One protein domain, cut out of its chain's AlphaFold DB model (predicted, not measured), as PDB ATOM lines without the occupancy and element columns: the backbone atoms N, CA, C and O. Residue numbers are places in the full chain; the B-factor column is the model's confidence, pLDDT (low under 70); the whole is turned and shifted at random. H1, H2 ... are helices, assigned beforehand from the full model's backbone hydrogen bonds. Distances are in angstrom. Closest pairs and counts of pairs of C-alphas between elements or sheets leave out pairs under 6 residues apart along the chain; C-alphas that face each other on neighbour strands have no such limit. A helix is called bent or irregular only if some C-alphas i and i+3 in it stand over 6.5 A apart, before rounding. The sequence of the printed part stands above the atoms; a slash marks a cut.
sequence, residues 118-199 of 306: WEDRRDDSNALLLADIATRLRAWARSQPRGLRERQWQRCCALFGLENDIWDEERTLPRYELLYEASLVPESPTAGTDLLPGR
ATOM      1  N   TRP A 118      -9.168 -44.213 -33.561       96.38
ATOM      2  CA  TRP A 118     -10.472 -43.998 -32.913       96.38
ATOM      3  C   TRP A 118     -10.502 -44.266 -31.394       96.38
ATOM      4  O   TRP A 118     -11.540 -44.061 -30.751       96.38
ATOM      5  N   GLU A 119      -9.409 -44.778 -30.818       97.19
ATOM      6  CA  GLU A 119      -9.282 -45.045 -29.381       97.19
ATOM      7  C   GLU A 119      -8.791 -43.833 -28.584       97.19
ATOM      8  O   GLU A 119      -8.902 -43.865 -27.357       97.19
ATOM      9  N   ASP A 120      -8.254 -42.797 -29.243       95.38
ATOM     10  CA  ASP A 120      -7.903 -41.537 -28.589       95.38
ATOM     11  C   ASP A 120      -9.103 -40.583 -28.619       95.38
ATOM     12  O   ASP A 120      -9.444 -39.996 -29.648       95.38
ATOM     13  N   ARG A 121      -9.776 -40.468 -27.474       94.31
ATOM     14  CA  ARG A 121     -10.923 -39.587 -27.207       94.31
ATOM     15  C   ARG A 121     -10.538 -38.428 -26.276       94.31
ATOM     16  O   ARG A 121     -11.390 -37.888 -25.572       94.31
ATOM     17  N   ARG A 122      -9.247 -38.085 -26.176       92.88
ATOM     18  CA  ARG A 122      -8.769 -37.003 -25.292       92.88
ATOM     19  C   ARG A 122      -9.070 -35.604 -25.827       92.88
ATOM     20  O   ARG A 122      -9.065 -34.661 -25.033       92.88
ATOM     21  N   ASP A 123      -9.287 -35.480 -27.129       88.12
ATOM     22  CA  ASP A 123      -9.685 -34.258 -27.817       88.12
ATOM     23  C   ASP A 123     -10.549 -34.583 -29.049       88.12
ATOM     24  O   ASP A 123     -10.772 -35.748 -29.390       88.12
ATOM     25  N   ASP A 124     -11.052 -33.536 -29.701       88.94
ATOM     26  CA  ASP A 124     -11.988 -33.647 -30.822       88.94
ATOM     27  C   ASP A 124     -11.298 -33.890 -32.177       88.94
ATOM     28  O   ASP A 124     -11.967 -33.893 -33.213       88.94
ATOM     29  N   SER A 125      -9.977 -34.123 -32.218       88.69
ATOM     30  CA  SER A 125      -9.245 -34.340 -33.481       88.69
ATOM     31  C   SER A 125      -9.779 -35.532 -34.281       88.69
ATOM     32  O   SER A 125      -9.779 -35.511 -35.512       88.69
ATOM     33  N   ASN A 126     -10.320 -36.538 -33.590       92.69
ATOM     34  CA  ASN A 126     -10.909 -37.730 -34.194       92.69
ATOM     35  C   ASN A 126     -12.422 -37.618 -34.450       92.69
ATOM     36  O   ASN A 126     -13.030 -38.601 -34.870       92.69
ATOM     37  N   ALA A 127     -13.062 -36.464 -34.229       93.56
ATOM     38  CA  ALA A 127     -14.519 -36.332 -34.354       93.56
ATOM     39  C   ALA A 127     -15.040 -36.711 -35.754       93.56
ATOM     40  O   ALA A 127     -16.027 -37.440 -35.871       93.56
ATOM     41  N   LEU A 128     -14.346 -36.282 -36.815       96.25
ATOM     42  CA  LEU A 128     -14.703 -36.630 -38.197       96.25
ATOM     43  C   LEU A 128     -14.547 -38.130 -38.470       96.25
ATOM     44  O   LEU A 128     -15.436 -38.741 -39.062       96.25
ATOM     45  N   LEU A 129     -13.459 -38.734 -37.984       96.44
ATOM     46  CA  LEU A 129     -13.234 -40.176 -38.081       96.44
ATOM     47  C   LEU A 129     -14.341 -40.959 -37.361       96.44
ATOM     48  O   LEU A 129     -14.867 -41.929 -37.893       96.44
ATOM     49  N   LEU A 130     -14.728 -40.535 -36.160       96.69
ATOM     50  CA  LEU A 130     -15.776 -41.198 -35.385       96.69
ATOM     51  C   LEU A 130     -17.152 -41.087 -36.051       96.69
ATOM     52  O   LEU A 130     -17.915 -42.055 -36.032       96.69
ATOM     53  N   ALA A 131     -17.456 -39.946 -36.673       96.81
ATOM     54  CA  ALA A 131     -18.679 -39.764 -37.452       96.81
ATOM     55  C   ALA A 131     -18.707 -40.659 -38.706       96.81
ATOM     56  O   ALA A 131     -19.744 -41.257 -39.015       96.81
ATOM     57  N   ASP A 132     -17.573 -40.803 -39.399       98.00
ATOM     58  CA  ASP A 132     -17.432 -41.726 -40.530       98.00
ATOM     59  C   ASP A 132     -17.610 -43.189 -40.088       98.00
ATOM     60  O   ASP A 132     -18.444 -43.910 -40.640       98.00
ATOM     61  N   ILE A 133     -16.944 -43.605 -39.003       97.94
ATOM     62  CA  ILE A 133     -17.117 -44.939 -38.405       97.94
ATOM     63  C   ILE A 133     -18.590 -45.206 -38.080       97.94
ATOM     64  O   ILE A 133     -19.126 -46.248 -38.465       97.94
ATOM     65  N   ALA A 134     -19.271 -44.271 -37.411       98.06
ATOM     66  CA  ALA A 134     -20.684 -44.412 -37.071       98.06
ATOM     67  C   ALA A 134     -21.563 -44.580 -38.324       98.06
ATOM     68  O   ALA A 134     -22.469 -45.418 -38.345       98.06
ATOM     69  N   THR A 135     -21.265 -43.829 -39.386       98.19
ATOM     70  CA  THR A 135     -21.987 -43.888 -40.665       98.19
ATOM     71  C   THR A 135     -21.807 -45.247 -41.342       98.19
ATOM     72  O   THR A 135     -22.796 -45.896 -41.707       98.19
ATOM     73  N   ARG A 136     -20.562 -45.725 -41.442       98.12
ATOM     74  CA  ARG A 136     -20.222 -47.023 -42.042       98.12
ATOM     75  C   ARG A 136     -20.798 -48.193 -41.247       98.12
ATOM     76  O   ARG A 136     -21.393 -49.097 -41.830       98.12
ATOM     77  N   LEU A 137     -20.728 -48.147 -39.917       98.25
ATOM     78  CA  LEU A 137     -21.333 -49.156 -39.045       98.25
ATOM     79  C   LEU A 137     -22.861 -49.178 -39.138       98.25
ATOM     80  O   LEU A 137     -23.461 -50.252 -39.091       98.25
ATOM     81  N   ARG A 138     -23.511 -48.021 -39.323       98.19
ATOM     82  CA  ARG A 138     -24.963 -47.957 -39.544       98.19
ATOM     83  C   ARG A 138     -25.356 -48.588 -40.875       98.19
ATOM     84  O   ARG A 138     -26.365 -49.294 -40.946       98.19
ATOM     85  N   ALA A 139     -24.571 -48.351 -41.925       97.69
ATOM     86  CA  ALA A 139     -24.760 -48.992 -43.222       97.69
ATOM     87  C   ALA A 139     -24.568 -50.515 -43.123       97.69
ATOM     88  O   ALA A 139     -25.443 -51.272 -43.551       97.69
ATOM     89  N   TRP A 140     -23.495 -50.963 -42.463       97.38
ATOM     90  CA  TRP A 140     -23.244 -52.380 -42.203       97.38
ATOM     91  C   TRP A 140     -24.388 -53.030 -41.415       97.38
ATOM     92  O   TRP A 140     -24.929 -54.040 -41.864       97.38
ATOM     93  N   ALA A 141     -24.848 -52.428 -40.315       97.75
ATOM     94  CA  ALA A 141     -25.956 -52.960 -39.520       97.75
ATOM     95  C   ALA A 141     -27.255 -53.091 -40.341       97.75
ATOM     96  O   ALA A 141     -27.983 -54.071 -40.202       97.75
ATOM     97  N   ARG A 142     -27.532 -52.152 -41.256       97.75
ATOM     98  CA  ARG A 142     -28.691 -52.214 -42.169       97.75
ATOM     99  C   ARG A 142     -28.574 -53.300 -43.239       97.75
ATOM    100  O   ARG A 142     -29.610 -53.795 -43.685       97.75
ATOM    101  N   SER A 143     -27.357 -53.668 -43.637       96.50
ATOM    102  CA  SER A 143     -27.114 -54.755 -44.600       96.50
ATOM    103  C   SER A 143     -27.421 -56.145 -44.025       96.50
ATOM    104  O   SER A 143     -27.676 -57.083 -44.774       96.50
ATOM    105  N   GLN A 144     -27.471 -56.268 -42.695       97.44
ATOM    106  CA  GLN A 144     -27.761 -57.524 -42.009       97.44
ATOM    107  C   GLN A 144     -29.208 -58.002 -42.268       97.44
ATOM    108  O   GLN A 144     -30.096 -57.195 -42.594       97.44
ATOM    109  N   PRO A 145     -29.496 -59.307 -42.083       97.38
ATOM    110  CA  PRO A 145     -30.855 -59.840 -42.153       97.38
ATOM    111  C   PRO A 145     -31.827 -59.047 -41.272       97.38
ATOM    112  O   PRO A 145     -31.464 -58.615 -40.178       97.38
ATOM    113  N   ARG A 146     -33.079 -58.868 -41.722       94.88
ATOM    114  CA  ARG A 146     -34.062 -57.953 -41.099       94.88
ATOM    115  C   ARG A 146     -34.206 -58.134 -39.580       94.88
ATOM    116  O   ARG A 146     -34.318 -57.136 -38.881       94.88
ATOM    117  N   GLY A 147     -34.160 -59.371 -39.081       95.44
ATOM    118  CA  GLY A 147     -34.266 -59.681 -37.648       95.44
ATOM    119  C   GLY A 147     -33.027 -59.346 -36.804       95.44
ATOM    120  O   GLY A 147     -33.117 -59.345 -35.583       95.44
ATOM    121  N   LEU A 148     -31.881 -59.057 -37.427       95.81
ATOM    122  CA  LEU A 148     -30.616 -58.767 -36.743       95.81
ATOM    123  C   LEU A 148     -30.209 -57.292 -36.802       95.81
ATOM    124  O   LEU A 148     -29.368 -56.881 -36.009       95.81
ATOM    125  N   ARG A 149     -30.794 -56.490 -37.702       97.69
ATOM    126  CA  ARG A 149     -30.372 -55.097 -37.954       97.69
ATOM    127  C   ARG A 149     -30.334 -54.245 -36.689       97.69
ATOM    128  O   ARG A 149     -29.327 -53.603 -36.419       97.69
ATOM    129  N   GLU A 150     -31.416 -54.283 -35.915       96.38
ATOM    130  CA  GLU A 150     -31.544 -53.501 -34.681       96.38
ATOM    131  C   GLU A 150     -30.520 -53.949 -33.634       96.38
ATOM    132  O   GLU A 150     -29.769 -53.135 -33.109       96.38
ATOM    133  N   ARG A 151     -30.400 -55.262 -33.410       96.75
ATOM    134  CA  ARG A 151     -29.416 -55.830 -32.478       96.75
ATOM    135  C   ARG A 151     -27.979 -55.457 -32.856       96.75
ATOM    136  O   ARG A 151     -27.168 -55.171 -31.980       96.75
ATOM    137  N   GLN A 152     -27.656 -55.476 -34.148       97.69
ATOM    138  CA  GLN A 152     -26.319 -55.131 -34.631       97.69
ATOM    139  C   GLN A 152     -26.051 -53.631 -34.495       97.69
ATOM    140  O   GLN A 152     -24.955 -53.259 -34.092       97.69
ATOM    141  N   TRP A 153     -27.052 -52.776 -34.727       97.81
ATOM    142  CA  TRP A 153     -26.925 -51.344 -34.459       97.81
ATOM    143  C   TRP A 153     -26.723 -51.052 -32.967       97.81
ATOM    144  O   TRP A 153     -25.791 -50.336 -32.619       97.81
ATOM    145  N   GLN A 154     -27.496 -51.688 -32.084       97.31
ATOM    146  CA  GLN A 154     -27.321 -51.570 -30.630       97.31
ATOM    147  C   GLN A 154     -25.922 -52.010 -30.180       97.31
ATOM    148  O   GLN A 154     -25.304 -51.356 -29.341       97.31
ATOM    149  N   ARG A 155     -25.370 -53.080 -30.774       97.62
ATOM    150  CA  ARG A 155     -23.977 -53.487 -30.538       97.62
ATOM    151  C   ARG A 155     -22.990 -52.399 -30.974       97.62
ATOM    152  O   ARG A 155     -22.034 -52.144 -30.247       97.62
ATOM    153  N   CYS A 156     -23.202 -51.758 -32.124       98.19
ATOM    154  CA  CYS A 156     -22.367 -50.642 -32.573       98.19
ATOM    155  C   CYS A 156     -22.425 -49.461 -31.594       98.19
ATOM    156  O   CYS A 156     -21.369 -48.956 -31.209       98.19
ATOM    157  N   CYS A 157     -23.626 -49.059 -31.158       97.94
ATOM    158  CA  CYS A 157     -23.810 -47.961 -30.208       97.94
ATOM    159  C   CYS A 157     -23.107 -48.236 -28.877       97.94
ATOM    160  O   CYS A 157     -22.265 -47.437 -28.464       97.94
ATOM    161  N   ALA A 158     -23.330 -49.417 -28.296       97.38
ATOM    162  CA  ALA A 158     -22.727 -49.810 -27.027       97.38
ATOM    163  C   ALA A 158     -21.191 -49.874 -27.084       97.38
ATOM    164  O   ALA A 158     -20.513 -49.594 -26.098       97.38
ATOM    165  N   LEU A 159     -20.618 -50.255 -28.231       98.00
ATOM    166  CA  LEU A 159     -19.167 -50.377 -28.382       98.00
ATOM    167  C   LEU A 159     -18.477 -49.041 -28.667       98.00
ATOM    168  O   LEU A 159     -17.381 -48.813 -28.155       98.00
ATOM    169  N   PHE A 160     -19.084 -48.167 -29.472       97.50
ATOM    170  CA  PHE A 160     -18.478 -46.895 -29.882       97.50
ATOM    171  C   PHE A 160     -18.926 -45.679 -29.066       97.50
ATOM    172  O   PHE A 160     -18.323 -44.611 -29.235       97.50
ATOM    173  N   GLY A 161     -19.901 -45.847 -28.166       95.88
ATOM    174  CA  GLY A 161     -20.521 -44.756 -27.415       95.88
ATOM    175  C   GLY A 161     -21.285 -43.823 -28.350       95.88
ATOM    176  O   GLY A 161     -20.963 -42.641 -28.435       95.88
ATOM    177  N   LEU A 162     -22.196 -44.387 -29.149       94.62
ATOM    178  CA  LEU A 162     -23.023 -43.629 -30.092       94.62
ATOM    179  C   LEU A 162     -24.410 -43.373 -29.496       94.62
ATOM    180  O   LEU A 162     -24.864 -44.098 -28.615       94.62
ATOM    181  N   GLU A 163     -25.108 -42.371 -30.031       92.06
ATOM    182  CA  GLU A 163     -26.440 -41.973 -29.563       92.06
ATOM    183  C   GLU A 163     -26.424 -41.612 -28.065       92.06
ATOM    184  O   GLU A 163     -25.859 -40.581 -27.705       92.06
ATOM    185  N   ASN A 164     -27.025 -42.441 -27.206       89.56
ATOM    186  CA  ASN A 164     -27.089 -42.222 -25.757       89.56
ATOM    187  C   ASN A 164     -26.119 -43.118 -24.963       89.56
ATOM    188  O   ASN A 164     -26.105 -43.049 -23.732       89.56
ATOM    189  N   ASP A 165     -25.336 -43.968 -25.634       94.81
ATOM    190  CA  ASP A 165     -24.394 -44.871 -24.972       94.81
ATOM    191  C   ASP A 165     -23.099 -44.156 -24.568       94.81
ATOM    192  O   ASP A 165     -22.575 -43.288 -25.268       94.81
ATOM    193  N   ILE A 166     -22.539 -44.570 -23.430       93.25
ATOM    194  CA  ILE A 166     -21.271 -44.047 -22.917       93.25
ATOM    195  C   ILE A 166     -20.123 -44.872 -23.495       93.25
ATOM    196  O   ILE A 166     -20.116 -46.099 -23.409       93.25
ATOM    197  N   TRP A 167     -19.118 -44.192 -24.044       95.88
ATOM    198  CA  TRP A 167     -17.894 -44.842 -24.501       95.88
ATOM    199  C   TRP A 167     -17.107 -45.437 -23.324       95.88
ATOM    200  O   TRP A 167     -16.754 -44.727 -22.381       95.88
ATOM    201  N   ASP A 168     -16.815 -46.735 -23.407       94.25
ATOM    202  CA  ASP A 168     -16.074 -47.506 -22.404       94.25
ATOM    203  C   ASP A 168     -14.675 -47.857 -22.933       94.25
ATOM    204  O   ASP A 168     -14.533 -48.604 -23.914       94.25
ATOM    205  N   GLU A 169     -13.633 -47.330 -22.281       93.50
ATOM    206  CA  GLU A 169     -12.235 -47.535 -22.662       93.50
ATOM    207  C   GLU A 169     -11.817 -49.017 -22.694       93.50
ATOM    208  O   GLU A 169     -10.939 -49.388 -23.476       93.50
ATOM    209  N   GLU A 170     -12.464 -49.890 -21.915       93.81
ATOM    210  CA  GLU A 170     -12.115 -51.313 -21.802       93.81
ATOM    211  C   GLU A 170     -12.526 -52.122 -23.057       93.81
ATOM    212  O   GLU A 170     -12.105 -53.266 -23.247       93.81
ATOM    213  N   ARG A 171     -13.308 -51.528 -23.972       97.25
ATOM    214  CA  ARG A 171     -13.911 -52.198 -25.143       97.25
ATOM    215  C   ARG A 171     -13.077 -52.172 -26.430       97.25
ATOM    216  O   ARG A 171     -13.640 -52.380 -27.503       97.25
ATOM    217  N   THR A 172     -11.764 -51.966 -26.351       98.06
ATOM    218  CA  THR A 172     -10.884 -51.919 -27.536       98.06
ATOM    219  C   THR A 172     -10.953 -53.188 -28.393       98.06
ATOM    220  O   THR A 172     -11.221 -53.087 -29.590       98.06
ATOM    221  N   LEU A 173     -10.781 -54.386 -27.812       97.56
ATOM    222  CA  LEU A 173     -10.856 -55.642 -28.574       97.56
ATOM    223  C   LEU A 173     -12.231 -55.852 -29.242       97.56
ATOM    224  O   LEU A 173     -12.256 -56.010 -30.461       97.56
ATOM    225  N   PRO A 174     -13.370 -55.778 -28.525       98.25
ATOM    226  CA  PRO A 174     -14.681 -55.904 -29.163       98.25
ATOM    227  C   PRO A 174     -14.953 -54.866 -30.261       98.25
ATOM    228  O   PRO A 174     -15.641 -55.180 -31.232       98.25
ATOM    229  N   ARG A 175     -14.426 -53.637 -30.134       98.44
ATOM    230  CA  ARG A 175     -14.511 -52.620 -31.195       98.44
ATOM    231  C   ARG A 175     -13.718 -53.020 -32.427       98.44
ATOM    232  O   ARG A 175     -14.254 -52.934 -33.527       98.44
ATOM    233  N   TYR A 176     -12.479 -53.472 -32.254       98.38
ATOM    234  CA  TYR A 176     -11.676 -53.973 -33.367       98.38
ATOM    235  C   TYR A 176     -12.358 -55.155 -34.066       98.38
ATOM    236  O   TYR A 176     -12.478 -55.148 -35.287       98.38
ATOM    237  N   GLU A 177     -12.875 -56.123 -33.306       97.31
ATOM    238  CA  GLU A 177     -13.587 -57.281 -33.860       97.31
ATOM    239  C   GLU A 177     -14.857 -56.864 -34.617       97.31
ATOM    240  O   GLU A 177     -15.127 -57.390 -35.692       97.31
ATOM    241  N   LEU A 178     -15.594 -55.859 -34.130       98.19
ATOM    242  CA  LEU A 178     -16.735 -55.296 -34.857       98.19
ATOM    243  C   LEU A 178     -16.315 -54.664 -36.197       98.19
ATOM    244  O   LEU A 178     -16.975 -54.884 -37.211       98.19
ATOM    245  N   LEU A 179     -15.226 -53.889 -36.222       98.19
ATOM    246  CA  LEU A 179     -14.713 -53.297 -37.463       98.19
ATOM    247  C   LEU A 179     -14.196 -54.365 -38.437       98.19
ATOM    248  O   LEU A 179     -14.398 -54.238 -39.646       98.19
ATOM    249  N   TYR A 180     -13.586 -55.426 -37.909       96.44
ATOM    250  CA  TYR A 180     -13.160 -56.592 -38.674       96.44
ATOM    251  C   TYR A 180     -14.352 -57.315 -39.317       96.44
ATOM    252  O   TYR A 180     -14.347 -57.564 -40.522       96.44
ATOM    253  N   GLU A 181     -15.412 -57.589 -38.551       95.81
ATOM    254  CA  GLU A 181     -16.666 -58.172 -39.056       95.81
ATOM    255  C   GLU A 181     -17.344 -57.277 -40.106       95.81
ATOM    256  O   GLU A 181     -17.952 -57.769 -41.059       95.81
ATOM    257  N   ALA A 182     -17.228 -55.958 -39.951       96.50
ATOM    258  CA  ALA A 182     -17.766 -54.980 -40.888       96.50
ATOM    259  C   ALA A 182     -16.908 -54.776 -42.148       96.50
ATOM    260  O   ALA A 182     -17.301 -53.998 -43.015       96.50
ATOM    261  N   SER A 183     -15.775 -55.480 -42.282       96.81
ATOM    262  CA  SER A 183     -14.815 -55.312 -43.388       96.81
ATOM    263  C   SER A 183     -14.267 -53.887 -43.524       96.81
ATOM    264  O   SER A 183     -13.984 -53.425 -44.626       96.81
ATOM    265  N   LEU A 184     -14.137 -53.180 -42.396       97.25
ATOM    266  CA  LEU A 184     -13.688 -51.785 -42.339       97.25
ATOM    267  C   LEU A 184     -12.193 -51.635 -42.030       97.25
ATOM    268  O   LEU A 184     -11.689 -50.514 -41.969       97.25
ATOM    269  N   VAL A 185     -11.486 -52.747 -41.824       96.81
ATOM    270  CA  VAL A 185     -10.044 -52.799 -41.552       96.81
ATOM    271  C   VAL A 185      -9.358 -53.746 -42.543       96.81
ATOM    272  O   VAL A 185      -9.993 -54.690 -43.015       96.81
ATOM    273  N   PRO A 186      -8.079 -53.510 -42.881       94.12
ATOM    274  CA  PRO A 186      -7.373 -54.272 -43.916       94.12
ATOM    275  C   PRO A 186      -7.187 -55.751 -43.577       94.12
ATOM    276  O   PRO A 186      -7.017 -56.559 -44.481       94.12
ATOM    277  N   GLU A 187      -7.214 -56.116 -42.295       92.75
ATOM    278  CA  GLU A 187      -7.063 -57.507 -41.871       92.75
ATOM    279  C   GLU A 187      -8.316 -58.358 -42.158       92.75
ATOM    280  O   GLU A 187      -8.254 -59.584 -42.076       92.75
ATOM    281  N   SER A 188      -9.455 -57.745 -42.505       92.75
ATOM    282  CA  SER A 188     -10.685 -58.470 -42.831       92.75
ATOM    283  C   SER A 188     -10.540 -59.295 -44.123       92.75
ATOM    284  O   SER A 188     -10.083 -58.760 -45.132       92.75
ATOM    285  N   PRO A 189     -11.038 -60.549 -44.185       88.69
ATOM    286  CA  PRO A 189     -10.916 -61.400 -45.376       88.69
ATOM    287  C   PRO A 189     -11.600 -60.825 -46.621       88.69
ATOM    288  O   PRO A 189     -11.236 -61.144 -47.748       88.69
ATOM    289  N   THR A 190     -12.618 -59.993 -46.407       90.31
ATOM    290  CA  THR A 190     -13.421 -59.332 -47.442       90.31
ATOM    291  C   THR A 190     -13.188 -57.819 -47.470       90.31
ATOM    292  O   THR A 190     -14.072 -57.072 -47.887       90.31
ATOM    293  N   ALA A 191     -12.029 -57.353 -46.987       89.44
ATOM    294  CA  ALA A 191     -11.659 -55.941 -46.994       89.44
ATOM    295  C   ALA A 191     -11.692 -55.362 -48.419       89.44
ATOM    296  O   ALA A 191     -11.098 -55.911 -49.349       89.44
ATOM    297  N   GLY A 192     -12.397 -54.241 -48.581       89.31
ATOM    298  CA  GLY A 192     -12.373 -53.447 -49.809       89.31
ATOM    299  C   GLY A 192     -11.193 -52.472 -49.846       89.31
ATOM    300  O   GLY A 192     -10.280 -52.534 -49.029       89.31
ATOM    301  N   THR A 193     -11.232 -51.524 -50.782       87.94
ATOM    302  CA  THR A 193     -10.218 -50.457 -50.896       87.94
ATOM    303  C   THR A 193     -10.510 -49.245 -50.010       87.94
ATOM    304  O   THR A 193      -9.605 -48.476 -49.707       87.94
ATOM    305  N   ASP A 194     -11.771 -49.053 -49.618       92.69
ATOM    306  CA  ASP A 194     -12.218 -47.943 -48.775       92.69
ATOM    307  C   ASP A 194     -12.255 -48.381 -47.301       92.69
ATOM    308  O   ASP A 194     -13.271 -48.866 -46.798       92.69
ATOM    309  N   LEU A 195     -11.110 -48.254 -46.630       95.62
ATOM    310  CA  LEU A 195     -10.875 -48.727 -45.264       95.62
ATOM    311  C   LEU A 195     -10.685 -47.565 -44.289       95.62
ATOM    312  O   LEU A 195     -10.292 -46.462 -44.669       95.62
ATOM    313  N   LEU A 196     -10.921 -47.835 -43.005       95.81
ATOM    314  CA  LEU A 196     -10.655 -46.868 -41.946       95.81
ATOM    315  C   LEU A 196      -9.145 -46.618 -41.787       95.81
ATOM    316  O   LEU A 196      -8.344 -47.542 -41.962       95.81
ATOM    317  N   PRO A 197      -8.740 -45.396 -41.395       94.81
ATOM    318  CA  PRO A 197      -7.346 -45.096 -41.118       94.81
ATOM    319  C   PRO A 197      -6.826 -45.907 -39.927       94.81
ATOM    320  O   PRO A 197      -7.559 -46.260 -39.001       94.81
ATOM    321  N   GLY A 198      -5.523 -46.156 -39.939       95.38
ATOM    322  CA  GLY A 198      -4.810 -46.891 -38.904       95.38
ATOM    323  C   GLY A 198      -3.876 -47.917 -39.528       95.38
ATOM    324  O   GLY A 198      -4.253 -48.644 -40.446       95.38
ATOM    325  N   ARG A 199      -2.646 -47.961 -39.027       95.81
ATOM    326  CA  ARG A 199      -1.596 -48.862 -39.491       95.81
ATOM    327  C   ARG A 199      -2.042 -50.318 -39.331       95.81
ATOM    328  O   ARG A 199      -2.551 -50.700 -38.276       95.81
TER     329      ARG A 199
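Overview. This is residues 118 to 199 of the 306 residues of the protein "Membrane protein" of Kerstersia gyiorum (UniProt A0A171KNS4). Two helices, H1 and H2, lie nearly side by side as a helical hairpin, and a third, H3, is set slantwise to both, with the three centres making a triangle. After H3 the last 18 residues, 182 to 199, hold no named element and loop round on the side of the body away from H2. The printed part has 82 residues with three named helices, in the order H1, H2, H3, and no named strand; 45 residues are in the helices and the class is all helix. The whole is compact, with a radius of gyration of the C-alphas of 12.4 A, and rounded, with spans of 36 by 30 by 21 A.

Arrangement. H1, residues 124 to 143, touches H2, residues 149 to 160, and the closest C-alphas, those of Ala 141 and Arg 149, are 5.1 A apart. H1 touches H2 with residues 134 to 143 alone. The two run opposite ways at a shallow tilt of 19 degrees, a hairpin joined by a tight link of 5 residues. A short link of 8 residues leads from H2 to H3, residues 169 to 181, and these two also form a hairpin, opposite ways at a steep tilt of 41 degrees. H2 touches H3 with residues 156 to 160 alone; the closest C-alphas are those of Leu 159 and Arg 175, 5.9 A apart. H1 and H3 are close but not clearly touching, with the C-alphas of Leu 137 and Leu 179, the closest, 8.0 A apart. Their tilt is steep, 46 degrees, and they run the same way. Along the helix backbones, every pair of O i and N i+4 is within hydrogen-bond range in H2, against 14 of 16 in H1 and 7 of 9 in H3.

Along the chain. H1 begins at C-alpha 124, at (-11.988, -33.647, -30.822), and runs 29.4 A to C-alpha 143. It is irregular, with C-alphas 125 and 128 standing 7.6 A apart. H2 measures 16.5 A from C-alpha 149, at (-30.372, -55.097, -37.954), to C-alpha 160. H3 measures 20.0 A from C-alpha 169 to C-alpha 181, at (-16.666, -58.172, -39.056). It is irregular too, with C-alphas 170 and 173 standing 8.1 A apart.

Size, cuts and confidence. The two C-alphas farthest apart are those of Asp 123 and Gly 147, at 36.7 A. The C-alphas of the first and last printed residues, Trp 118 and Arg 199, are 12.1 A apart. The C-alphas of residues 182 to 199 lie 8 to 17 A from the mean of the C-alphas. The printed part has no cut, and neither link between helices is long. The mean pLDDT of the printed part is 95.5, and no printed residue is under 70.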